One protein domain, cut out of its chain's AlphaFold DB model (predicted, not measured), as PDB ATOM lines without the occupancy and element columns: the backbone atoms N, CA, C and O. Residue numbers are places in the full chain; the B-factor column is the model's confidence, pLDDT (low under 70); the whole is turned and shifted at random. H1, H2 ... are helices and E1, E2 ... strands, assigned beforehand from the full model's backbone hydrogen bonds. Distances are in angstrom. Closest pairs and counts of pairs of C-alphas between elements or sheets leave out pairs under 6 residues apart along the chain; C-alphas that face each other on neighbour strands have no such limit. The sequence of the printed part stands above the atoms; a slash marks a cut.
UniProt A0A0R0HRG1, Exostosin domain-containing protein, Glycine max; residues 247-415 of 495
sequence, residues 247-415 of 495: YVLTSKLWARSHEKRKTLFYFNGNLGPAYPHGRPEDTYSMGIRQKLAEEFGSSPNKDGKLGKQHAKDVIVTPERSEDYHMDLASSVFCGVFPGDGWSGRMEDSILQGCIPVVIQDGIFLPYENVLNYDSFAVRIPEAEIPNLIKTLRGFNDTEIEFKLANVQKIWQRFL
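Overview. This is residues 247 to 415 of the 495 residues of the protein "Exostosin domain-containing protein" of Glycine max (UniProt A0A0R0HRG1). A small sheet of four parallel strands, in the order E2, E1, E3, E4, is the core of three layers, with helices H2 and H5 on one face and H3 and H4 on the other. The long helix H6 passes the beginnings of E3 and E4, and the short H1 lies far out near H3. The printed part has 169 residues, with six named helices and four named strands in the order H1 E1 H2 E2 H3 E3 H4 E4 H5 H6; the class is mixed, with under half of the residues in named elements. The whole is compact, with a radius of gyration of the C-alphas of 15.1 A, and spans 42 by 32 by 32 A.

Along the chain. E2 is residues 314 to 317, E1 263 to 268 (12.7 A), E3 331 to 336 (13.2 A) and E4 355 to 358; C-alpha 263 is at (121.591, -30.494, -26.248). H2 is residues 284 to 296, 17.9 A long, H5 382 to 392, 14.7 A, H3 324 to 329 and H4 345 to 351. H6, residues 397 to 414, 25.3 A long, has a kink of 37 degrees near residue 408 and ends at C-alpha 414 (138.004, -41.869, -38.036). H1 is residues 247 to 251.

Arrangement. E1 and E3 are parallel at 35 degrees, with N 333 and O 264 2.9 A apart. Edge strand E2 pairs with E1 through N 315 and O 265, 2.9 A, and edge strand E4 with E3 through N 336 and O 357, 2.8 A. E1, H2, E2 and E3, H4, E4 are strand-helix-strand units, parallel neighbours joined through a helix; E2, H3, E3 is a split one, with E1 between its strands; the three crossovers are right-handed. H2 touches H5 at a steep tilt of 39 degrees, closest at C-alphas 295 and 386, 6.3 A. On the opposite face, H3 is over E1 at a height over the sheet of 9.3 A. H6 only grazes the sheet and touches H4 with residues 407 to 414 alone, closest at C-alphas 411 and 350, 5.6 A. Every O i to N i+4 pair is within hydrogen-bond range in H1, H3 and H4, against 6 of 9 in H2, 11 of 14 in H6 and 3 of 7 in H5, which has 6 of 8 O i to N i+3 pairs.

Size, cuts and confidence. The C-alphas farthest apart, of Asp 303 and Val 370, are 44.1 A apart. The printed part has no cut. The links H1 to E1, E1 to H2, H2 to E2 and E4 to H5 are long. Mean pLDDT of the printed part is 96.9, and no printed residue is under 70.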
ATOM      1  N   TYR A 247     122.679 -47.977 -40.411       90.20
ATOM      2  CA  TYR A 247     121.719 -46.969 -39.964       90.20
ATOM      3  C   TYR A 247     122.389 -45.605 -39.777       90.20
ATOM      4  O   TYR A 247     121.864 -44.586 -40.235       90.20
ATOM      5  N   VAL A 248     123.580 -45.576 -39.174       88.65
ATOM      6  CA  VAL A 248     124.357 -44.339 -39.000       88.65
ATOM      7  C   VAL A 248     124.713 -43.737 -40.361       88.65
ATOM      8  O   VAL A 248     124.523 -42.533 -40.564       88.65
ATOM      9  N   LEU A 249     125.166 -44.568 -41.309       91.41
ATOM     10  CA  LEU A 249     125.539 -44.128 -42.656       91.41
ATOM     11  C   LEU A 249     124.356 -43.611 -43.477       91.41
ATOM     12  O   LEU A 249     124.438 -42.535 -44.076       91.41
ATOM     13  N   THR A 250     123.240 -44.336 -43.473       93.56
ATOM     14  CA  THR A 250     122.020 -43.935 -44.189       93.56
ATOM     15  C   THR A 250     121.399 -42.670 -43.599       93.56
ATOM     16  O   THR A 250     120.979 -41.785 -44.349       93.56
ATOM     17  N   SER A 251     121.396 -42.539 -42.270       92.41
ATOM     18  CA  SER A 251     120.844 -41.379 -41.557       92.41
ATOM     19  C   SER A 251     121.724 -40.131 -41.646       92.41
ATOM     20  O   SER A 251     121.248 -39.029 -41.364       92.41
ATOM     21  N   LYS A 252     122.997 -40.287 -42.038       93.65
ATOM     22  CA  LYS A 252     123.990 -39.208 -42.153       93.65
ATOM     23  C   LYS A 252     124.037 -38.333 -40.904       93.65
ATOM     24  O   LYS A 252     124.006 -37.102 -40.991       93.65
ATOM     25  N   LEU A 253     124.077 -38.970 -39.732       92.30
ATOM     26  CA  LEU A 253     123.995 -38.276 -38.444       92.30
ATOM     27  C   LEU A 253     125.081 -37.199 -38.287       92.30
ATOM     28  O   LEU A 253     124.798 -36.125 -37.755       92.30
ATOM     29  N   TRP A 254     126.268 -37.423 -38.859       92.28
ATOM     30  CA  TRP A 254     127.358 -36.446 -38.867       92.28
ATOM     31  C   TRP A 254     127.040 -35.131 -39.597       92.28
ATOM     32  O   TRP A 254     127.655 -34.108 -39.313       92.28
ATOM     33  N   ALA A 255     126.075 -35.130 -40.521       94.47
ATOM     34  CA  ALA A 255     125.715 -33.982 -41.354       94.47
ATOM     35  C   ALA A 255     124.531 -33.167 -40.798       94.47
ATOM     36  O   ALA A 255     123.973 -32.316 -41.496       94.47
ATOM     37  N   ARG A 256     124.087 -33.431 -39.563       95.16
ATOM     38  CA  ARG A 256     122.982 -32.685 -38.944       95.16
ATOM     39  C   ARG A 256     123.376 -31.233 -38.669       95.16
ATOM     40  O   ARG A 256     124.436 -30.964 -38.099       95.16
ATOM     41  N   SER A 257     122.478 -30.316 -39.024       95.45
ATOM     42  CA  SER A 257     122.670 -28.875 -38.853       95.45
ATOM     43  C   SER A 257     122.621 -28.445 -37.385       95.45
ATOM     44  O   SER A 257     122.060 -29.148 -36.537       95.45
ATOM     45  N   HIS A 258     123.197 -27.279 -37.092       97.28
ATOM     46  CA  HIS A 258     123.259 -26.722 -35.744       97.28
ATOM     47  C   HIS A 258     121.862 -26.548 -35.121       97.28
ATOM     48  O   HIS A 258     121.635 -26.960 -33.988       97.28
ATOM     49  N   GLU A 259     120.868 -26.080 -35.877       95.91
ATOM     50  CA  GLU A 259     119.517 -25.804 -35.363       95.91
ATOM     51  C   GLU A 259     118.774 -27.071 -34.921       95.91
ATOM     52  O   GLU A 259     117.794 -26.998 -34.171       95.91
ATOM     53  N   LYS A 260     119.208 -28.246 -35.389       96.44
ATOM     54  CA  LYS A 260     118.656 -29.551 -34.999       96.44
ATOM     55  C   LYS A 260     119.328 -30.138 -33.757       96.44
ATOM     56  O   LYS A 260     118.867 -31.179 -33.283       96.44
ATOM     57  N   ARG A 261     120.383 -29.502 -33.242       97.92
ATOM     58  CA  ARG A 261     121.107 -29.912 -32.036       97.92
ATOM     59  C   ARG A 261     120.537 -29.150 -30.843       97.92
ATOM     60  O   ARG A 261     120.625 -27.930 -30.778       97.92
ATOM     61  N   LYS A 262     119.831 -29.855 -29.960       97.34
ATOM     62  CA  LYS A 262     119.069 -29.265 -28.842       97.34
ATOM     63  C   LYS A 262     119.779 -29.396 -27.502       97.34
ATOM     64  O   LYS A 262     119.465 -28.644 -26.584       97.34
ATOM     65  N   THR A 263     120.733 -30.314 -27.413       98.67
ATOM     66  CA  THR A 263     121.591 -30.494 -26.248       98.67
ATOM     67  C   THR A 263     122.868 -29.687 -26.460       98.67
ATOM     68  O   THR A 263     123.521 -29.817 -27.495       98.67
ATOM     69  N   LEU A 264     123.233 -28.839 -25.498       98.81
ATOM     70  CA  LEU A 264     124.475 -28.071 -25.560       98.81
ATOM     71  C   LEU A 264     125.674 -29.005 -25.389       98.81
ATOM     72  O   LEU A 264     126.550 -29.032 -26.244       98.81
ATOM     73  N   PHE A 265     125.699 -29.768 -24.295       98.90
ATOM     74  CA  PHE A 265     126.806 -30.657 -23.951       98.90
ATOM     75  C   PHE A 265     126.299 -32.042 -23.566       98.90
ATOM     76  O   PHE A 265     125.376 -32.154 -22.757       98.90
ATOM     77  N   TYR A 266     126.928 -33.082 -24.107       98.85
ATOM     78  CA  TYR A 266     126.558 -34.466 -23.848       98.85
ATOM     79  C   TYR A 266     127.758 -35.342 -23.494       98.85
ATOM     80  O   TYR A 266     128.793 -35.347 -24.164       98.85
ATOM     81  N   PHE A 267     127.590 -36.146 -22.452       98.76
ATOM     82  CA  PHE A 267     128.472 -37.238 -22.096       98.76
ATOM     83  C   PHE A 267     127.674 -38.376 -21.451       98.76
ATOM     84  O   PHE A 267     126.964 -38.185 -20.466       98.76
ATOM     85  N   ASN A 268     127.852 -39.586 -21.977       98.09
ATOM     86  CA  ASN A 268     127.238 -40.799 -21.446       98.09
ATOM     87  C   ASN A 268     128.307 -41.865 -21.206       98.09
ATOM     88  O   ASN A 268     128.965 -42.303 -22.147       98.09
ATOM     89  N   GLY A 269     128.561 -42.259 -19.965       96.81
ATOM     90  CA  GLY A 269     129.582 -43.255 -19.647       96.81
ATOM     91  C   GLY A 269     129.855 -43.363 -18.158       96.81
ATOM     92  O   GLY A 269     129.346 -42.578 -17.371       96.81
ATOM     93  N   ASN A 270     130.686 -44.328 -17.768       96.09
ATOM     94  CA  ASN A 270     131.005 -44.568 -16.362       96.09
ATOM     95  C   ASN A 270     131.536 -43.291 -15.678       96.09
ATOM     96  O   ASN A 270     132.493 -42.692 -16.168       96.09
ATOM     97  N   LEU A 271     130.908 -42.895 -14.567       97.31
ATOM     98  CA  LEU A 271     131.221 -41.683 -13.793       97.31
ATOM     99  C   LEU A 271     131.939 -41.987 -12.464       97.31
ATOM    100  O   LEU A 271     132.021 -41.129 -11.588       97.31
ATOM    101  N   GLY A 272     132.452 -43.209 -12.307       95.57
ATOM    102  CA  GLY A 272     133.207 -43.638 -11.135       95.57
ATOM    103  C   GLY A 272     132.347 -43.972  -9.906       95.57
ATOM    104  O   GLY A 272     131.125 -44.138 -10.005       95.57
ATOM    105  N   PRO A 273     132.969 -44.084  -8.719       96.16
ATOM    106  CA  PRO A 273     132.407 -44.812  -7.578       96.16
ATOM    107  C   PRO A 273     131.204 -44.133  -6.912       96.16
ATOM    108  O   PRO A 273     130.471 -44.786  -6.162       96.16
ATOM    109  N   ALA A 274     130.960 -42.849  -7.188       96.90
ATOM    110  CA  ALA A 274     129.811 -42.113  -6.663       96.90
ATOM    111  C   ALA A 274     128.467 -42.591  -7.248       96.90
ATOM    112  O   ALA A 274     127.419 -42.353  -6.645       96.90
ATOM    113  N   TYR A 275     128.480 -43.284  -8.393       97.25
ATOM    114  CA  TYR A 275     127.275 -43.747  -9.085       97.25
ATOM    115  C   TYR A 275     127.041 -45.255  -8.915       97.25
ATOM    116  O   TYR A 275     127.997 -46.022  -8.749       97.25
ATOM    117  N   PRO A 276     125.776 -45.718  -8.939       94.06
ATOM    118  CA  PRO A 276     125.460 -47.144  -8.981       94.06
ATOM    119  C   PRO A 276     126.177 -47.837 -10.145       94.06
ATOM    120  O   PRO A 276     126.212 -47.304 -11.250       94.06
ATOM    121  N   HIS A 277     126.772 -49.007  -9.893       91.51
ATOM    122  CA  HIS A 277     127.554 -49.779 -10.879       91.51
ATOM    123  C   HIS A 277     128.741 -49.032 -11.520       91.51
ATOM    124  O   HIS A 277     129.353 -49.534 -12.463       91.51
ATOM    125  N   GLY A 278     129.093 -47.849 -11.008       93.92
ATOM    126  CA  GLY A 278     130.302 -47.141 -11.398       93.92
ATOM    127  C   GLY A 278     131.556 -47.931 -11.029       93.92
ATOM    128  O   GLY A 278     131.534 -48.764 -10.119       93.92
ATOM    129  N   ARG A 279     132.653 -47.671 -11.750       91.86
ATOM    130  CA  ARG A 279     133.961 -48.273 -11.450       91.86
ATOM    131  C   ARG A 279     134.348 -47.923 -10.005       91.86
ATOM    132  O   ARG A 279     134.198 -46.756  -9.638       91.86
ATOM    133  N   PRO A 280     134.770 -48.897  -9.178       93.49
ATOM    134  CA  PRO A 280     135.102 -48.633  -7.782       93.49
ATOM    135  C   PRO A 280     136.418 -47.862  -7.612       93.49
ATOM    136  O   PRO A 280     136.566 -47.162  -6.614       93.49
ATOM    137  N   GLU A 281     137.345 -47.959  -8.566       91.94
ATOM    138  CA  GLU A 281     138.624 -47.250  -8.554       91.94
ATOM    139  C   GLU A 281     138.412 -45.753  -8.828       91.94
ATOM    140  O   GLU A 281     137.882 -45.356  -9.868       91.94
ATOM    141  N   ASP A 282     138.833 -44.893  -7.903       87.11
ATOM    142  CA  ASP A 282     138.781 -43.435  -8.061       87.11
ATOM    143  C   ASP A 282     139.830 -42.909  -9.054       87.11
ATOM    144  O   ASP A 282     139.635 -41.849  -9.650       87.11
ATOM    145  N   THR A 283     140.881 -43.694  -9.306       89.87
ATOM    146  CA  THR A 283     141.886 -43.455 -10.349       89.87
ATOM    147  C   THR A 283     141.353 -43.659 -11.765       89.87
ATOM    148  O   THR A 283     141.958 -43.142 -12.703       89.87
ATOM    149  N   TYR A 284     140.223 -44.360 -11.941       92.67
ATOM    150  CA  TYR A 284     139.594 -44.542 -13.250       92.67
ATOM    151  C   TYR A 284     139.391 -43.188 -13.940       92.67
ATOM    152  O   TYR A 284     138.949 -42.224 -13.310       92.67
ATOM    153  N   SER A 285     139.688 -43.099 -15.239       95.46
ATOM    154  CA  SER A 285     139.640 -41.841 -15.997       95.46
ATOM    155  C   SER A 285     140.512 -40.724 -15.396       95.46
ATOM    156  O   SER A 285     140.240 -39.546 -15.639       95.46
ATOM    157  N   MET A 286     141.532 -41.056 -14.598       95.19
ATOM    158  CA  MET A 286     142.377 -40.090 -13.883       95.19
ATOM    159  C   MET A 286     141.568 -39.126 -12.987       95.19
ATOM    160  O   MET A 286     141.967 -37.985 -12.765       95.19
ATOM    161  N   GLY A 287     140.387 -39.544 -12.512       95.51
ATOM    162  CA  GLY A 287     139.474 -38.700 -11.728       95.51
ATOM    163  C   GLY A 287     138.684 -37.657 -12.542       95.51
ATOM    164  O   GLY A 287     137.873 -36.914 -11.983       95.51
ATOM    165  N   ILE A 288     138.888 -37.583 -13.863       97.92
ATOM    166  CA  ILE A 288     138.303 -36.546 -14.729       97.92
ATOM    167  C   ILE A 288     136.783 -36.699 -14.826       97.92
ATOM    168  O   ILE A 288     136.048 -35.729 -14.624       97.92
ATOM    169  N   ARG A 289     136.284 -37.912 -15.102       97.91
ATOM    170  CA  ARG A 289     134.836 -38.175 -15.215       97.91
ATOM    171  C   ARG A 289     134.105 -37.992 -13.886       97.91
ATOM    172  O   ARG A 289     132.954 -37.567 -13.882       97.91
ATOM    173  N   GLN A 290     134.778 -38.254 -12.772       97.63
ATOM    174  CA  GLN A 290     134.280 -38.065 -11.414       97.63
ATOM    175  C   GLN A 290     134.087 -36.569 -11.146       97.63
ATOM    176  O   GLN A 290     132.985 -36.144 -10.804       97.63
ATOM    177  N   LYS A 291     135.113 -35.751 -11.419       98.30
ATOM    178  CA  LYS A 291     135.032 -34.288 -11.301       98.30
ATOM    179  C   LYS A 291     133.973 -33.690 -12.233       98.30
ATOM    180  O   LYS A 291     133.232 -32.797 -11.829       98.30
ATOM    181  N   LEU A 292     133.854 -34.200 -13.462       98.63
ATOM    182  CA  LEU A 292     132.785 -33.809 -14.385       98.63
ATOM    183  C   LEU A 292     131.399 -34.109 -13.799       98.63
ATOM    184  O   LEU A 292     130.500 -33.276 -13.884       98.63
ATOM    185  N   ALA A 293     131.222 -35.287 -13.200       98.33
ATOM    186  CA  ALA A 293     129.953 -35.704 -12.624       98.33
ATOM    187  C   ALA A 293     129.570 -34.901 -11.373       98.33
ATOM    188  O   ALA A 293     128.393 -34.596 -11.188       98.33
ATOM    189  N   GLU A 294     130.544 -34.528 -10.539       98.30
ATOM    190  CA  GLU A 294     130.323 -33.631  -9.399       98.30
ATOM    191  C   GLU A 294     129.804 -32.256  -9.834       98.30
ATOM    192  O   GLU A 294     128.960 -31.666  -9.155       98.30
ATOM    193  N   GLU A 295     130.292 -31.737 -10.960       98.67
ATOM    194  CA  GLU A 295     129.872 -30.436 -11.477       98.67
ATOM    195  C   GLU A 295     128.564 -30.522 -12.275       98.67
ATOM    196  O   GLU A 295     127.670 -29.714 -12.047       98.67
ATOM    197  N   PHE A 296     128.397 -31.505 -13.161       98.73
ATOM    198  CA  PHE A 296     127.335 -31.478 -14.180       98.73
ATOM    199  C   PHE A 296     126.455 -32.730 -14.243       98.73
ATOM    200  O   PHE A 296     125.631 -32.825 -15.149       98.73
ATOM    201  N   GLY A 297     126.598 -33.681 -13.313       98.41
ATOM    202  CA  GLY A 297     125.815 -34.921 -13.289       98.41
ATOM    203  C   GLY A 297     124.307 -34.695 -13.446       98.41
ATOM    204  O   GLY A 297     123.689 -33.981 -12.654       98.41
ATOM    205  N   SER A 298     123.718 -35.306 -14.473       98.09
ATOM    206  CA  SER A 298     122.295 -35.194 -14.829       98.09
ATOM    207  C   SER A 298     121.457 -36.358 -14.302       98.09
ATOM    208  O   SER A 298     120.233 -36.251 -14.265       98.09
ATOM    209  N   SER A 299     122.110 -37.431 -13.852       96.63
ATOM    210  CA  SER A 299     121.490 -38.539 -13.124       96.63
ATOM    211  C   SER A 299     121.807 -38.441 -11.629       96.63
ATOM    212  O   SER A 299     122.905 -38.003 -11.277       96.63
ATOM    213  N   PRO A 300     120.900 -38.859 -10.729       97.46
ATOM    214  CA  PRO A 300     121.194 -38.913  -9.302       97.46
ATOM    215  C   PRO A 300     122.330 -39.897  -8.996       97.46
ATOM    216  O   PRO A 300     122.329 -41.040  -9.457       97.46
ATOM    217  N   ASN A 301     123.293 -39.467  -8.183       97.46
ATOM    218  CA  ASN A 301     124.320 -40.352  -7.636       97.46
ATOM    219  C   ASN A 301     123.744 -41.268  -6.524       97.46
ATOM    220  O   ASN A 301     122.546 -41.239  -6.238       97.46
ATOM    221  N   LYS A 302     124.587 -42.066  -5.849       97.49
ATOM    222  CA  LYS A 302     124.156 -42.948  -4.738       97.49
ATOM    223  C   LYS A 302     123.471 -42.214  -3.572       97.49
ATOM    224  O   LYS A 302     122.665 -42.826  -2.878       97.49
ATOM    225  N   ASP A 303     123.745 -40.921  -3.392       97.06
ATOM    226  CA  ASP A 303     123.120 -40.065  -2.372       97.06
ATOM    227  C   ASP A 303     121.877 -39.317  -2.894       97.06
ATOM    228  O   ASP A 303     121.335 -38.451  -2.205       97.06
ATOM    229  N   GLY A 304     121.441 -39.587  -4.129       96.88
ATOM    230  CA  GLY A 304     120.314 -38.907  -4.766       96.88
ATOM    231  C   GLY A 304     120.613 -37.478  -5.237       96.88
ATOM    232  O   GLY A 304     119.682 -36.718  -5.502       96.88
ATOM    233  N   LYS A 305     121.889 -37.080  -5.326       97.74
ATOM    234  CA  LYS A 305     122.305 -35.721  -5.712       97.74
ATOM    235  C   LYS A 305     122.635 -35.629  -7.201       97.74
ATOM    236  O   LYS A 305     123.222 -36.550  -7.762       97.74
ATOM    237  N   LEU A 306     122.302 -34.483  -7.792       98.20
ATOM    238  CA  LEU A 306     122.753 -34.054  -9.120       98.20
ATOM    239  C   LEU A 306     124.049 -33.235  -9.015       98.20
ATOM    240  O   LEU A 306     124.459 -32.849  -7.915       98.20
ATOM    241  N   GLY A 307     124.671 -32.945 -10.158       98.24
ATOM    242  CA  GLY A 307     125.834 -32.063 -10.237       98.24
ATOM    243  C   GLY A 307     125.528 -30.637  -9.764       98.24
ATOM    244  O   GLY A 307     124.413 -30.137  -9.932       98.24
ATOM    245  N   LYS A 308     126.532 -29.960  -9.189       98.47
ATOM    246  CA  LYS A 308     126.418 -28.597  -8.617       98.47
ATOM    247  C   LYS A 308     125.856 -27.563  -9.600       98.47
ATOM    248  O   LYS A 308     125.193 -26.616  -9.186       98.47
ATOM    249  N   GLN A 309     126.140 -27.745 -10.884       97.62
ATOM    250  CA  GLN A 309     125.805 -26.872 -12.004       97.62
ATOM    251  C   GLN A 309     124.902 -27.589 -13.024       97.62
ATOM    252  O   GLN A 309     125.008 -27.358 -14.230       97.62
ATOM    253  N   HIS A 310     124.026 -28.483 -12.555       97.02
ATOM    254  CA  HIS A 310     123.056 -29.170 -13.406       97.02
ATOM    255  C   HIS A 310     122.227 -28.184 -14.254       97.02
ATOM    256  O   HIS A 310     121.696 -27.193 -13.747       97.02
ATOM    257  N   ALA A 311     122.073 -28.493 -15.544       97.98
ATOM    258  CA  ALA A 311     121.259 -27.734 -16.486       97.98
ATOM    259  C   ALA A 311     120.549 -28.677 -17.469       97.98
ATOM    260  O   ALA A 311     121.064 -29.738 -17.808       97.98
ATOM    261  N   LYS A 312     119.365 -28.283 -17.955       97.69
ATOM    262  CA  LYS A 312     118.509 -29.134 -18.803       97.69
ATOM    263  C   LYS A 312     119.134 -29.482 -20.162       97.69
ATOM    264  O   LYS A 312     118.856 -30.541 -20.707       97.69
ATOM    265  N   ASP A 313     119.934 -28.578 -20.715       98.41
ATOM    266  CA  ASP A 313     120.652 -28.720 -21.987       98.41
ATOM    267  C   ASP A 313     122.049 -29.350 -21.818       98.41
ATOM    268  O   ASP A 313     122.814 -29.413 -22.780       98.41
ATOM    269  N   VAL A 314     122.386 -29.815 -20.611       98.81
ATOM    270  CA  VAL A 314     123.664 -30.448 -20.269       98.81
ATOM    271  C   VAL A 314     123.388 -31.844 -19.724       98.81
ATOM    272  O   VAL A 314     122.776 -32.012 -18.669       98.81
ATOM    273  N   ILE A 315     123.844 -32.860 -20.448       98.71
ATOM    274  CA  ILE A 315     123.601 -34.264 -20.124       98.71
ATOM    275  C   ILE A 315     124.928 -34.933 -19.778       98.71
ATOM    276  O   ILE A 315     125.761 -35.147 -20.651       98.71
ATOM    277  N   VAL A 316     125.121 -35.271 -18.505       98.73
ATOM    278  CA  VAL A 316     126.251 -36.070 -18.011       98.73
ATOM    279  C   VAL A 316     125.690 -37.227 -17.199       98.73
ATOM    280  O   VAL A 316     125.215 -37.030 -16.083       98.73
ATOM    281  N   THR A 317     125.704 -38.434 -17.753       98.04
ATOM    282  CA  THR A 317     125.018 -39.584 -17.142       98.04
ATOM    283  C   THR A 317     125.806 -40.889 -17.298       98.04
ATOM    284  O   THR A 317     126.497 -41.065 -18.303       98.04
ATOM    285  N   PRO A 318     125.735 -41.822 -16.330       97.18
ATOM    286  CA  PRO A 318     126.229 -43.183 -16.508       97.18
ATOM    287  C   PRO A 318     125.166 -44.141 -17.064       97.18
ATOM    288  O   PRO A 318     125.482 -45.300 -17.326       97.18
ATOM    289  N   GLU A 319     123.916 -43.698 -17.205       95.23
ATOM    290  CA  GLU A 319     122.807 -44.529 -17.669       95.23
ATOM    291  C   GLU A 319     122.933 -44.756 -19.169       95.23
ATOM    292  O   GLU A 319     122.927 -43.802 -19.939       95.23
ATOM    293  N   ARG A 320     123.056 -46.013 -19.602       93.21
ATOM    294  CA  ARG A 320     123.208 -46.346 -21.023       93.21
ATOM    295  C   ARG A 320     122.001 -45.835 -21.815       93.21
ATOM    296  O   ARG A 320     120.873 -46.215 -21.518       93.21
ATOM    297  N   SER A 321     122.257 -45.019 -22.834       94.38
ATOM    298  CA  SER A 321     121.215 -44.565 -23.760       94.38
ATOM    299  C   SER A 321     120.777 -45.690 -24.704       94.38
ATOM    300  O   SER A 321     121.609 -46.468 -25.179       94.38
ATOM    301  N   GLU A 322     119.474 -45.751 -24.986       92.39
ATOM    302  CA  GLU A 322     118.882 -46.636 -25.999       92.39
ATOM    303  C   GLU A 322     119.114 -46.123 -27.428       92.39
ATOM    304  O   GLU A 322     119.164 -46.921 -28.360       92.39
ATOM    305  N   ASP A 323     119.316 -44.811 -27.597       93.74
ATOM    306  CA  ASP A 323     119.540 -44.154 -28.891       93.74
ATOM    307  C   ASP A 323     120.802 -43.276 -28.840       93.74
ATOM    308  O   ASP A 323     120.820 -42.087 -29.169       93.74
ATOM    309  N   TYR A 324     121.894 -43.885 -28.369       95.80
ATOM    310  CA  TYR A 324     123.163 -43.207 -28.099       95.80
ATOM    311  C   TYR A 324     123.685 -42.403 -29.299       95.80
ATOM    312  O   TYR A 324     124.162 -41.278 -29.134       95.80
ATOM    313  N   HIS A 325     123.570 -42.953 -30.512       95.90
ATOM    314  CA  HIS A 325     124.014 -42.268 -31.724       95.90
ATOM    315  C   HIS A 325     123.175 -41.022 -32.022       95.90
ATOM    316  O   HIS A 325     123.734 -39.992 -32.405       95.90
ATOM    317  N   MET A 326     121.855 -41.071 -31.825       96.01
ATOM    318  CA  MET A 326     121.002 -39.901 -32.007       96.01
ATOM    319  C   MET A 326     121.212 -38.860 -30.906       96.01
ATOM    320  O   MET A 326     121.222 -37.665 -31.206       96.01
ATOM    321  N   ASP A 327     121.444 -39.278 -29.661       97.80
ATOM    322  CA  ASP A 327     121.754 -38.359 -28.562       97.80
ATOM    323  C   ASP A 327     123.018 -37.544 -28.861       97.80
ATOM    324  O   ASP A 327     122.995 -36.311 -28.784       97.80
ATOM    325  N   LEU A 328     124.088 -38.203 -29.320       98.12
ATOM    326  CA  LEU A 328     125.299 -37.535 -29.811       98.12
ATOM    327  C   LEU A 328     124.988 -36.593 -30.982       98.12
ATOM    328  O   LEU A 328     125.393 -35.431 -30.986       98.12
ATOM    329  N   ALA A 329     124.221 -37.063 -31.966       97.39
ATOM    330  CA  ALA A 329     123.897 -36.301 -33.172       97.39
ATOM    331  C   ALA A 329     122.913 -35.134 -32.928       97.39
ATOM    332  O   ALA A 329     122.747 -34.242 -33.768       97.39
ATOM    333  N   SER A 330     122.237 -35.131 -31.779       97.81
ATOM    334  CA  SER A 330     121.380 -34.047 -31.284       97.81
ATOM    335  C   SER A 330     122.114 -33.084 -30.344       97.81
ATOM    336  O   SER A 330     121.513 -32.113 -29.874       97.81
ATOM    337  N   SER A 331     123.407 -33.315 -30.113       98.80
ATOM    338  CA  SER A 331     124.257 -32.516 -29.237       98.80
ATOM    339  C   SER A 331     125.201 -31.616 -30.035       98.80
ATOM    340  O   SER A 331     125.648 -31.975 -31.129       98.80
ATOM    341  N   VAL A 332     125.473 -30.415 -29.518       98.86
ATOM    342  CA  VAL A 332     126.444 -29.479 -30.110       98.86
ATOM    343  C   VAL A 332     127.864 -29.902 -29.749       98.86
ATOM    344  O   VAL A 332     128.701 -30.061 -30.634       98.86
ATOM    345  N   PHE A 333     128.104 -30.137 -28.458       98.94
ATOM    346  CA  PHE A 333     129.392 -30.523 -27.895       98.94
ATOM    347  C   PHE A 333     129.318 -31.890 -27.209       98.94
ATOM    348  O   PHE A 333     128.362 -32.171 -26.482       98.94
ATOM    349  N   CYS A 334     130.344 -32.722 -27.389       98.91
ATOM    350  CA  CYS A 334     130.398 -34.067 -26.816       98.91
ATOM    351  C   CYS A 334     131.697 -34.290 -26.052       98.91
ATOM    352  O   CYS A 334     132.785 -34.020 -26.556       98.91
ATOM    353  N   GLY A 335     131.581 -34.773 -24.817       98.89
ATOM    354  CA  GLY A 335     132.723 -34.983 -23.935       98.89
ATOM    355  C   GLY A 335     133.615 -36.140 -24.386       98.89
ATOM    356  O   GLY A 335     133.169 -37.285 -24.474       98.89
ATOM    357  N   VAL A 336     134.896 -35.848 -24.597       98.80
ATOM    358  CA  VAL A 336     135.950 -36.820 -24.880       98.80
ATOM    359  C   VAL A 336     136.896 -36.864 -23.689       98.80
ATOM    360  O   VAL A 336     137.763 -36.005 -23.518       98.80
ATOM    361  N   PHE A 337     136.695 -37.888 -22.859       98.33
ATOM    362  CA  PHE A 337     137.454 -38.116 -21.635       98.33
ATOM    363  C   PHE A 337     138.106 -39.500 -21.652       98.33
ATOM    364  O   PHE A 337     137.499 -40.450 -22.170       98.33
ATOM    365  N   PRO A 338     139.271 -39.659 -21.016       95.94
ATOM    366  CA  PRO A 338     139.894 -40.949 -20.753       95.94
ATOM    367  C   PRO A 338     138.925 -41.962 -20.151       95.94
ATOM    368  O   PRO A 338     137.980 -41.587 -19.465       95.94
ATOM    369  N   GLY A 339     139.107 -43.240 -20.457       94.12
ATOM    370  CA  GLY A 339     138.445 -44.345 -19.772       94.12
ATOM    371  C   GLY A 339     139.441 -44.993 -18.827       94.12
ATOM    372  O   GLY A 339     139.909 -44.352 -17.890       94.12
ATOM    373  N   ASP A 340     139.782 -46.242 -19.114       92.12
ATOM    374  CA  ASP A 340     140.993 -46.848 -18.573       92.12
ATOM    375  C   ASP A 340     142.117 -46.555 -19.572       92.12
ATOM    376  O   ASP A 340     142.171 -47.141 -20.646       92.12
ATOM    377  N   GLY A 341     142.890 -45.495 -19.322       93.29
ATOM    378  CA  GLY A 341     143.787 -44.903 -20.321       93.29
ATOM    379  C   GLY A 341     143.042 -44.104 -21.399       93.29
ATOM    380  O   GLY A 341     142.964 -42.878 -21.308       93.29
ATOM    381  N   TRP A 342     142.430 -44.751 -22.392       95.44
ATOM    382  CA  TRP A 342     141.717 -44.077 -23.493       95.44
ATOM    383  C   TRP A 342     140.226 -44.438 -23.561       95.44
ATOM    384  O   TRP A 342     139.680 -45.151 -22.719       95.44
ATOM    385  N   SER A 343     139.507 -43.849 -24.519       95.91
ATOM    386  CA  SER A 343     138.126 -44.229 -24.819       95.91
ATOM    387  C   SER A 343     137.773 -43.953 -26.278       95.91
ATOM    388  O   SER A 343     138.340 -43.056 -26.893       95.91
ATOM    389  N   GLY A 344     136.776 -44.663 -26.810       96.18
ATOM    390  CA  GLY A 344     136.290 -44.463 -28.181       96.18
ATOM    391  C   GLY A 344     135.423 -43.210 -28.390       96.18
ATOM    392  O   GLY A 344     134.590 -43.195 -29.296       96.18
ATOM    393  N   ARG A 345     135.509 -42.208 -27.498       97.87
ATOM    394  CA  ARG A 345     134.602 -41.042 -27.476       97.87
ATOM    395  C   ARG A 345     134.943 -39.989 -28.512       97.87
ATOM    396  O   ARG A 345     134.070 -39.202 -28.880       97.87
ATOM    397  N   MET A 346     136.185 -39.985 -28.983       98.16
ATOM    398  CA  MET A 346     136.582 -39.132 -30.091       98.16
ATOM    399  C   MET A 346     135.857 -39.557 -31.370       98.16
ATOM    400  O   MET A 346     135.230 -38.737 -32.035       98.16
ATOM    401  N   GLU A 347     135.864 -40.857 -31.650       97.65
ATOM    402  CA  GLU A 347     135.177 -41.462 -32.785       97.65
ATOM    403  C   GLU A 347     133.663 -41.311 -32.640       97.65
ATOM    404  O   GLU A 347     133.021 -40.873 -33.586       97.65
ATOM    405  N   ASP A 348     133.090 -41.576 -31.459       97.50
ATOM    406  CA  ASP A 348     131.650 -41.377 -31.220       97.50
ATOM    407  C   ASP A 348     131.225 -39.930 -31.530       97.50
ATOM    408  O   ASP A 348     130.257 -39.680 -32.247       97.50
ATOM    409  N   SER A 349     131.993 -38.949 -31.048       98.41
ATOM    410  CA  SER A 349     131.700 -37.534 -31.300       98.41
ATOM    411  C   SER A 349     131.755 -37.215 -32.796       98.41
ATOM    412  O   SER A 349     130.817 -36.638 -33.347       98.41
ATOM    413  N   ILE A 350     132.828 -37.624 -33.473       97.94
ATOM    414  CA  ILE A 350     133.077 -37.272 -34.873       97.94
ATOM    415  C   ILE A 350     132.122 -37.996 -35.829       97.94
ATOM    416  O   ILE A 350     131.545 -37.359 -36.711       97.94
ATOM    417  N   LEU A 351     131.903 -39.299 -35.640       96.90
ATOM    418  CA  LEU A 351     131.041 -40.114 -36.505       96.90
ATOM    419  C   LEU A 351     129.560 -39.712 -36.404       96.90
ATOM    420  O   LEU A 351     128.780 -39.966 -37.325       96.90
ATOM    421  N   GLN A 352     129.158 -39.061 -35.309       97.13
ATOM    422  CA  GLN A 352     127.820 -38.489 -35.131       97.13
ATOM    423  C   GLN A 352     127.788 -36.955 -35.311       97.13
ATOM    424  O   GLN A 352     126.739 -36.325 -35.168       97.13
ATOM    425  N   GLY A 353     128.907 -36.337 -35.701       97.43
ATOM    426  CA  GLY A 353     128.993 -34.921 -36.083       97.43
ATOM    427  C   GLY A 353     128.934 -33.934 -34.928       97.43
ATOM    428  O   GLY A 353     128.568 -32.786 -35.142       97.43
ATOM    429  N   CYS A 354     129.201 -34.373 -33.710       98.20
ATOM    430  CA  CYS A 354     129.256 -33.530 -32.528       98.20
ATOM    431  C   CYS A 354     130.656 -32.914 -32.376       98.20
ATOM    432  O   CYS A 354     131.648 -33.586 -32.661       98.20
ATOM    433  N   ILE A 355     130.764 -31.662 -31.913       98.86
ATOM    434  CA  ILE A 355     132.066 -31.020 -31.675       98.86
ATOM    435  C   ILE A 355     132.741 -31.710 -30.477       98.86
ATOM    436  O   ILE A 355     132.210 -31.627 -29.363       98.86
ATOM    437  N   PRO A 356     133.906 -32.363 -30.650       98.92
ATOM    438  CA  PRO A 356     134.586 -33.028 -29.547       98.92
ATOM    439  C   PRO A 356     135.108 -32.008 -28.533       98.92
ATOM    440  O   PRO A 356     135.816 -31.065 -28.894       98.92
ATOM    441  N   VAL A 357     134.792 -32.215 -27.257       98.95
ATOM    442  CA  VAL A 357     135.345 -31.454 -26.135       98.95
ATOM    443  C   VAL A 357     136.333 -32.329 -25.389       98.95
ATOM    444  O   VAL A 357     135.945 -33.266 -24.694       98.95
ATOM    445  N   VAL A 358     137.612 -32.024 -25.541       98.89
ATOM    446  CA  VAL A 358     138.716 -32.858 -25.074       98.89
ATOM    447  C   VAL A 358     139.217 -32.346 -23.729       98.89
ATOM    448  O   VAL A 358     139.694 -31.215 -23.652       98.89
ATOM    449  N   ILE A 359     139.148 -33.177 -22.683       98.76
ATOM    450  CA  ILE A 359     139.721 -32.872 -21.357       98.76
ATOM    451  C   ILE A 359     140.575 -34.052 -20.905       98.76
ATOM    452  O   ILE A 359     140.052 -35.070 -20.452       98.76
ATOM    453  N   GLN A 360     141.883 -33.911 -21.109       97.55
ATOM    454  CA  GLN A 360     142.927 -34.883 -20.769       97.55
ATOM    455  C   GLN A 360     144.295 -34.240 -21.006       97.55
ATOM    456  O   GLN A 360     144.784 -34.174 -22.140       97.55
ATOM    457  N   ASP A 361     144.883 -33.677 -19.957       98.12
ATOM    458  CA  ASP A 361     146.103 -32.883 -20.068       98.12
ATOM    459  C   ASP A 361     147.302 -33.782 -20.402       98.12
ATOM    460  O   ASP A 361     147.511 -34.835 -19.803       98.12
ATOM    461  N   GLY A 362     148.107 -33.368 -21.385       97.38
ATOM    462  CA  GLY A 362     149.290 -34.123 -21.813       97.38
ATOM    463  C   GLY A 362     149.004 -35.424 -22.575       97.38
ATOM    464  O   GLY A 362     149.949 -36.171 -22.842       97.38
ATOM    465  N   ILE A 363     147.743 -35.691 -22.935       98.32
ATOM    466  CA  ILE A 363     147.320 -36.879 -23.687       98.32
ATOM    467  C   ILE A 363     146.828 -36.463 -25.073       98.32
ATOM    468  O   ILE A 363     145.849 -35.720 -25.201       98.32
ATOM    469  N   PHE A 364     147.510 -36.965 -26.100       98.34
ATOM    470  CA  PHE A 364     147.149 -36.789 -27.503       98.34
ATOM    471  C   PHE A 364     146.035 -37.761 -27.913       98.34
ATOM    472  O   PHE A 364     145.984 -38.907 -27.459       98.34
ATOM    473  N   LEU A 365     145.164 -37.294 -28.803       98.50
ATOM    474  CA  LEU A 365     144.081 -38.033 -29.448       98.50
ATOM    475  C   LEU A 365     144.408 -38.368 -30.916       98.50
ATOM    476  O   LEU A 365     145.424 -37.896 -31.438       98.50
ATOM    477  N   PRO A 366     143.579 -39.184 -31.605       98.62
ATOM    478  CA  PRO A 366     143.864 -39.633 -32.962       98.62
ATOM    479  C   PRO A 366     144.260 -38.512 -33.927       98.62
ATOM    480  O   PRO A 366     143.491 -37.588 -34.195       98.62
ATOM    481  N   TYR A 367     145.472 -38.605 -34.466       98.15
ATOM    482  CA  TYR A 367     146.054 -37.618 -35.380       98.15
ATOM    483  C   TYR A 367     146.238 -36.198 -34.809       98.15
ATOM    484  O   TYR A 367     146.380 -35.255 -35.584       98.15
ATOM    485  N   GLU A 368     146.246 -35.995 -33.489       97.52
ATOM    486  CA  GLU A 368     146.344 -34.650 -32.889       97.52
ATOM    487  C   GLU A 368     147.661 -33.927 -33.167       97.52
ATOM    488  O   GLU A 368     147.677 -32.711 -33.331       97.52
ATOM    489  N   ASN A 369     148.756 -34.663 -33.334       94.64
ATOM    490  CA  ASN A 369     150.034 -34.108 -33.777       94.64
ATOM    491  C   ASN A 369     150.107 -33.851 -35.300       94.64
ATOM    492  O   ASN A 369     151.165 -33.476 -35.802       94.64
ATOM    493  N   VAL A 370     149.012 -34.051 -36.047       94.56
ATOM    494  CA  VAL A 370     148.961 -33.898 -37.515       94.56
ATOM    495  C   VAL A 370     147.814 -32.992 -37.972       94.56
ATOM    496  O   VAL A 370     147.997 -32.165 -38.867       94.56
ATOM    497  N   LEU A 371     146.619 -33.148 -37.402       95.79
ATOM    498  CA  LEU A 371     145.430 -32.382 -37.767       95.79
ATOM    499  C   LEU A 371     145.332 -31.095 -36.947       95.79
ATOM    500  O   LEU A 371     145.681 -31.054 -35.772       95.79
ATOM    501  N   ASN A 372     144.761 -30.047 -37.544       96.53
ATOM    502  CA  ASN A 372     144.440 -28.820 -36.821       96.53
ATOM    503  C   ASN A 372     143.217 -29.037 -35.912       96.53
ATOM    504  O   ASN A 372     142.084 -28.774 -36.322       96.53
ATOM    505  N   TYR A 373     143.443 -29.521 -34.692       97.85
ATOM    506  CA  TYR A 373     142.388 -29.818 -33.718       97.85
ATOM    507  C   TYR A 373     141.535 -28.598 -33.358       97.85
ATOM    508  O   TYR A 373     140.315 -28.719 -33.258       97.85
ATOM    509  N   ASP A 374     142.123 -27.402 -33.283       97.58
ATOM    510  CA  ASP A 374     141.382 -26.168 -32.992       97.58
ATOM    511  C   ASP A 374     140.320 -25.852 -34.055       97.58
ATOM    512  O   ASP A 374     139.347 -25.142 -33.786       97.58
ATOM    513  N   SER A 375     140.451 -26.410 -35.262       98.14
ATOM    514  CA  SER A 375     139.470 -26.207 -36.329       98.14
ATOM    515  C   SER A 375     138.175 -27.007 -36.158       98.14
ATOM    516  O   SER A 375     137.168 -26.619 -36.749       98.14
ATOM    517  N   PHE A 376     138.159 -28.085 -35.365       98.40
ATOM    518  CA  PHE A 376     136.992 -28.975 -35.248       98.40
ATOM    519  C   PHE A 376     136.687 -29.473 -33.829       98.40
ATOM    520  O   PHE A 376     135.597 -29.986 -33.604       98.40
ATOM    521  N   ALA A 377     137.600 -29.299 -32.875       98.76
ATOM    522  CA  ALA A 377     137.448 -29.694 -31.479       98.76
ATOM    523  C   ALA A 377     137.649 -28.496 -30.535       98.76
ATOM    524  O   ALA A 377     138.021 -27.393 -30.951       98.76
ATOM    525  N   VAL A 378     137.356 -28.701 -29.252       98.85
ATOM    526  CA  VAL A 378     137.606 -27.747 -28.166       98.85
ATOM    527  C   VAL A 378     138.370 -28.473 -27.067       98.85
ATOM    528  O   VAL A 378     137.818 -29.342 -26.401       98.85
ATOM    529  N   ARG A 379     139.641 -28.129 -26.860       98.49
ATOM    530  CA  ARG A 379     140.439 -28.680 -25.759       98.49
ATOM    531  C   ARG A 379     140.318 -27.778 -24.530       98.49
ATOM    532  O   ARG A 379     140.564 -26.579 -24.623       98.49
ATOM    533  N   ILE A 380     139.927 -28.349 -23.393       98.71
ATOM    534  CA  ILE A 380     139.769 -27.640 -22.116       98.71
ATOM    535  C   ILE A 380     140.694 -28.296 -21.079       98.71
ATOM    536  O   ILE A 380     140.655 -29.519 -20.945       98.71
ATOM    537  N   PRO A 381     141.512 -27.525 -20.339       98.52
ATOM    538  CA  PRO A 381     142.347 -28.078 -19.275       98.52
ATOM    539  C   PRO A 381     141.530 -28.732 -18.156       98.52
ATOM    540  O   PRO A 381     140.446 -28.258 -17.809       98.52
ATOM    541  N   GLU A 382     142.075 -29.757 -17.496       98.47
ATOM    542  CA  GLU A 382     141.388 -30.457 -16.392       98.47
ATOM    543  C   GLU A 382     141.030 -29.527 -15.222       98.47
ATOM    544  O   GLU A 382     140.019 -29.698 -14.527       98.47
ATOM    545  N   ALA A 383     141.857 -28.504 -14.995       98.32
ATOM    546  CA  ALA A 383     141.615 -27.478 -13.987       98.32
ATOM    547  C   ALA A 383     140.327 -26.678 -14.264       98.32
ATOM    548  O   ALA A 383     139.626 -26.332 -13.314       98.32
ATOM    549  N   GLU A 384     139.973 -26.485 -15.537       98.67
ATOM    550  CA  GLU A 384     138.865 -25.643 -16.005       98.67
ATOM    551  C   GLU A 384     137.521 -26.376 -16.110       98.67
ATOM    552  O   GLU A 384     136.526 -25.775 -16.516       98.67
ATOM    553  N   ILE A 385     137.435 -27.647 -15.690       98.81
ATOM    554  CA  ILE A 385     136.165 -28.398 -15.638       98.81
ATOM    555  C   ILE A 385     135.031 -27.599 -14.959       98.81
ATOM    556  O   ILE A 385     133.953 -27.534 -15.545       98.81
ATOM    557  N   PRO A 386     135.223 -26.915 -13.810       98.67
ATOM    558  CA  PRO A 386     134.157 -26.111 -13.203       98.67
ATOM    559  C   PRO A 386     133.644 -24.965 -14.092       98.67
ATOM    560  O   PRO A 386     132.507 -24.535 -13.928       98.67
ATOM    561  N   ASN A 387     134.444 -24.482 -15.047       98.64
ATOM    562  CA  ASN A 387     134.065 -23.441 -16.004       98.64
ATOM    563  C   ASN A 387     133.623 -24.002 -17.365       98.64
ATOM    564  O   ASN A 387     133.274 -23.220 -18.248       98.64
ATOM    565  N   LEU A 388     133.601 -25.329 -17.551       98.82
ATOM    566  CA  LEU A 388     133.353 -25.987 -18.837       98.82
ATOM    567  C   LEU A 388     132.126 -25.422 -19.562       98.82
ATOM    568  O   LEU A 388     132.238 -24.908 -20.673       98.82
ATOM    569  N   ILE A 389     130.953 -25.468 -18.927       98.71
ATOM    570  CA  ILE A 389     129.702 -25.032 -19.561       98.71
ATOM    571  C   ILE A 389     129.690 -23.524 -19.816       98.71
ATOM    572  O   ILE A 389     129.171 -23.083 -20.839       98.71
ATOM    573  N   LYS A 390     130.300 -22.725 -18.933       98.64
ATOM    574  CA  LYS A 390     130.461 -21.283 -19.153       98.64
ATOM    575  C   LYS A 390     131.281 -21.012 -20.417       98.64
ATOM    576  O   LYS A 390     130.892 -20.158 -21.206       98.64
ATOM    577  N   THR A 391     132.367 -21.754 -20.622       98.81
ATOM    578  CA  THR A 391     133.203 -21.660 -21.825       98.81
ATOM    579  C   THR A 391     132.438 -22.092 -23.073       98.81
ATOM    580  O   THR A 391     132.429 -21.358 -24.056       98.81
ATOM    581  N   LEU A 392     131.730 -23.227 -23.033       98.87
ATOM    582  CA  LEU A 392     130.964 -23.722 -24.185       98.87
ATOM    583  C   LEU A 392     129.823 -22.778 -24.593       98.87
ATOM    584  O   LEU A 392     129.585 -22.585 -25.781       98.87
ATOM    585  N   ARG A 393     129.159 -22.131 -23.627       98.54
ATOM    586  CA  ARG A 393     128.150 -21.088 -23.895       98.54
ATOM    587  C   ARG A 393     128.741 -19.799 -24.477       98.54
ATOM    588  O   ARG A 393     127.980 -18.955 -24.938       98.54
ATOM    589  N   GLY A 394     130.059 -19.618 -24.408       98.50
ATOM    590  CA  GLY A 394     130.753 -18.452 -24.949       98.50
ATOM    591  C   GLY A 394     130.963 -18.493 -26.464       98.50
ATOM    592  O   GLY A 394     131.219 -17.443 -27.047       98.50
ATOM    593  N   PHE A 395     130.843 -19.666 -27.096       98.68
ATOM    594  CA  PHE A 395     130.936 -19.804 -28.550       98.68
ATOM    595  C   PHE A 395     129.701 -19.209 -29.229       98.68
ATOM    596  O   PHE A 395     128.571 -19.484 -28.823       98.68
ATOM    597  N   ASN A 396     129.914 -18.422 -30.283       98.12
ATOM    598  CA  ASN A 396     128.818 -17.937 -31.122       98.12
ATOM    599  C   ASN A 396     128.478 -18.925 -32.254       98.12
ATOM    600  O   ASN A 396     129.244 -19.845 -32.552       98.12
ATOM    601  N   ASP A 397     127.340 -18.702 -32.915       97.95
ATOM    602  CA  ASP A 397     126.836 -19.584 -33.976       97.95
ATOM    603  C   ASP A 397     127.848 -19.779 -35.116       97.95
ATOM    604  O   ASP A 397     128.049 -20.905 -35.562       97.95
ATOM    605  N   THR A 398     128.559 -18.722 -35.528       98.41
ATOM    606  CA  THR A 398     129.577 -18.794 -36.594       98.41
ATOM    607  C   THR A 398     130.717 -19.747 -36.226       98.41
ATOM    608  O   THR A 398     131.181 -20.525 -37.061       98.41
ATOM    609  N   GLU A 399     131.190 -19.705 -34.978       98.60
ATOM    610  CA  GLU A 399     132.266 -20.585 -34.505       98.60
ATOM    611  C   GLU A 399     131.806 -22.046 -34.415       98.60
ATOM    612  O   GLU A 399     132.554 -22.959 -34.781       98.60
ATOM    613  N   ILE A 400     130.570 -22.268 -33.955       98.79
ATOM    614  CA  ILE A 400     129.961 -23.601 -33.869       98.79
ATOM    615  C   ILE A 400     129.781 -24.189 -35.270       98.79
ATOM    616  O   ILE A 400     130.219 -25.311 -35.528       98.79
ATOM    617  N   GLU A 401     129.194 -23.434 -36.196       98.35
ATOM    618  CA  GLU A 401     128.990 -23.856 -37.582       98.35
ATOM    619  C   GLU A 401     130.312 -24.171 -38.283       98.35
ATOM    620  O   GLU A 401     130.415 -25.184 -38.979       98.35
ATOM    621  N   PHE A 402     131.348 -23.360 -38.051       98.53
ATOM    622  CA  PHE A 402     132.683 -23.614 -38.584       98.53
ATOM    623  C   PHE A 402     133.249 -24.958 -38.104       98.53
ATOM    624  O   PHE A 402     133.710 -25.761 -38.921       98.53
ATOM    625  N   LYS A 403     133.182 -25.237 -36.796       98.70
ATOM    626  CA  LYS A 403     133.673 -26.502 -36.228       98.70
ATOM    627  C   LYS A 403     132.852 -27.698 -36.710       98.70
ATOM    628  O   LYS A 403     133.443 -28.683 -37.149       98.70
ATOM    629  N   LEU A 404     131.519 -27.603 -36.714       98.55
ATOM    630  CA  LEU A 404     130.629 -28.655 -37.228       98.55
ATOM    631  C   LEU A 404     130.912 -28.976 -38.702       98.55
ATOM    632  O   LEU A 404     131.012 -30.146 -39.073       98.55
ATOM    633  N   ALA A 405     131.110 -27.951 -39.537       98.25
ATOM    634  CA  ALA A 405     131.458 -28.137 -40.942       98.25
ATOM    635  C   ALA A 405     132.809 -28.848 -41.118       98.25
ATOM    636  O   ALA A 405     132.980 -29.616 -42.064       98.25
ATOM    637  N   ASN A 406     133.771 -28.618 -40.221       98.41
ATOM    638  CA  ASN A 406     135.049 -29.323 -40.253       98.41
ATOM    639  C   ASN A 406     134.926 -30.766 -39.754       98.41
ATOM    640  O   ASN A 406     135.465 -31.646 -40.416       98.41
ATOM    641  N   VAL A 407     134.150 -31.044 -38.695       98.43
ATOM    642  CA  VAL A 407     133.825 -32.427 -38.283       98.43
ATOM    643  C   VAL A 407     133.207 -33.203 -39.455       98.43
ATOM    644  O   VAL A 407     133.676 -34.288 -39.799       98.43
ATOM    645  N   GLN A 408     132.234 -32.608 -40.154       96.64
ATOM    646  CA  GLN A 408     131.601 -33.203 -41.336       96.64
ATOM    647  C   GLN A 408     132.578 -33.468 -42.497       96.64
ATOM    648  O   GLN A 408     132.319 -34.343 -43.321       96.64
ATOM    649  N   LYS A 409     133.687 -32.730 -42.604       95.62
ATOM    650  CA  LYS A 409     134.693 -32.939 -43.660       95.62
ATOM    651  C   LYS A 409     135.696 -34.042 -43.336       95.62
ATOM    652  O   LYS A 409     136.328 -34.545 -44.260       95.62
ATOM    653  N   ILE A 410     135.896 -34.359 -42.056       96.12
ATOM    654  CA  ILE A 410     136.980 -35.249 -41.617       96.12
ATOM    655  C   ILE A 410     136.500 -36.595 -41.078       96.12
ATOM    656  O   ILE A 410     137.342 -37.454 -40.831       96.12
ATOM    657  N   TRP A 411     135.195 -36.799 -40.874       96.47
ATOM    658  CA  TRP A 411     134.685 -37.971 -40.150       96.47
ATOM    659  C   TRP A 411     135.119 -39.316 -40.741       96.47
ATOM    660  O   TRP A 411     135.383 -40.246 -39.983       96.47
ATOM    661  N   GLN A 412     135.271 -39.415 -42.066       95.47
ATOM    662  CA  GLN A 412     135.715 -40.645 -42.728       95.47
ATOM    663  C   GLN A 412     137.099 -41.089 -42.244       95.47
ATOM    664  O   GLN A 412     137.354 -42.285 -42.129       95.47
ATOM    665  N   ARG A 413     137.966 -40.141 -41.865       97.37
ATOM    666  CA  ARG A 413     139.321 -40.416 -41.363       97.37
ATOM    667  C   ARG A 413     139.330 -41.112 -40.001       97.37
ATOM    668  O   ARG A 413     140.374 -41.593 -39.587       97.37
ATOM    669  N   PHE A 414     138.187 -41.186 -39.320       97.48
ATOM    670  CA  PHE A 414     138.004 -41.869 -38.036       97.48
ATOM    671  C   PHE A 414     137.315 -43.235 -38.192       97.48
ATOM    672  O   PHE A 414     136.814 -43.795 -37.221       97.48
ATOM    673  N   LEU A 415     137.281 -43.776 -39.415       95.18
ATOM    674  CA  LEU A 415     136.659 -45.052 -39.754       95.18
ATOM    675  C   LEU A 415     137.647 -45.968 -40.482       95.18
ATOM    676  O   LEU A 415     138.405 -45.519 -41.336       95.18
TER     677      LEU A 415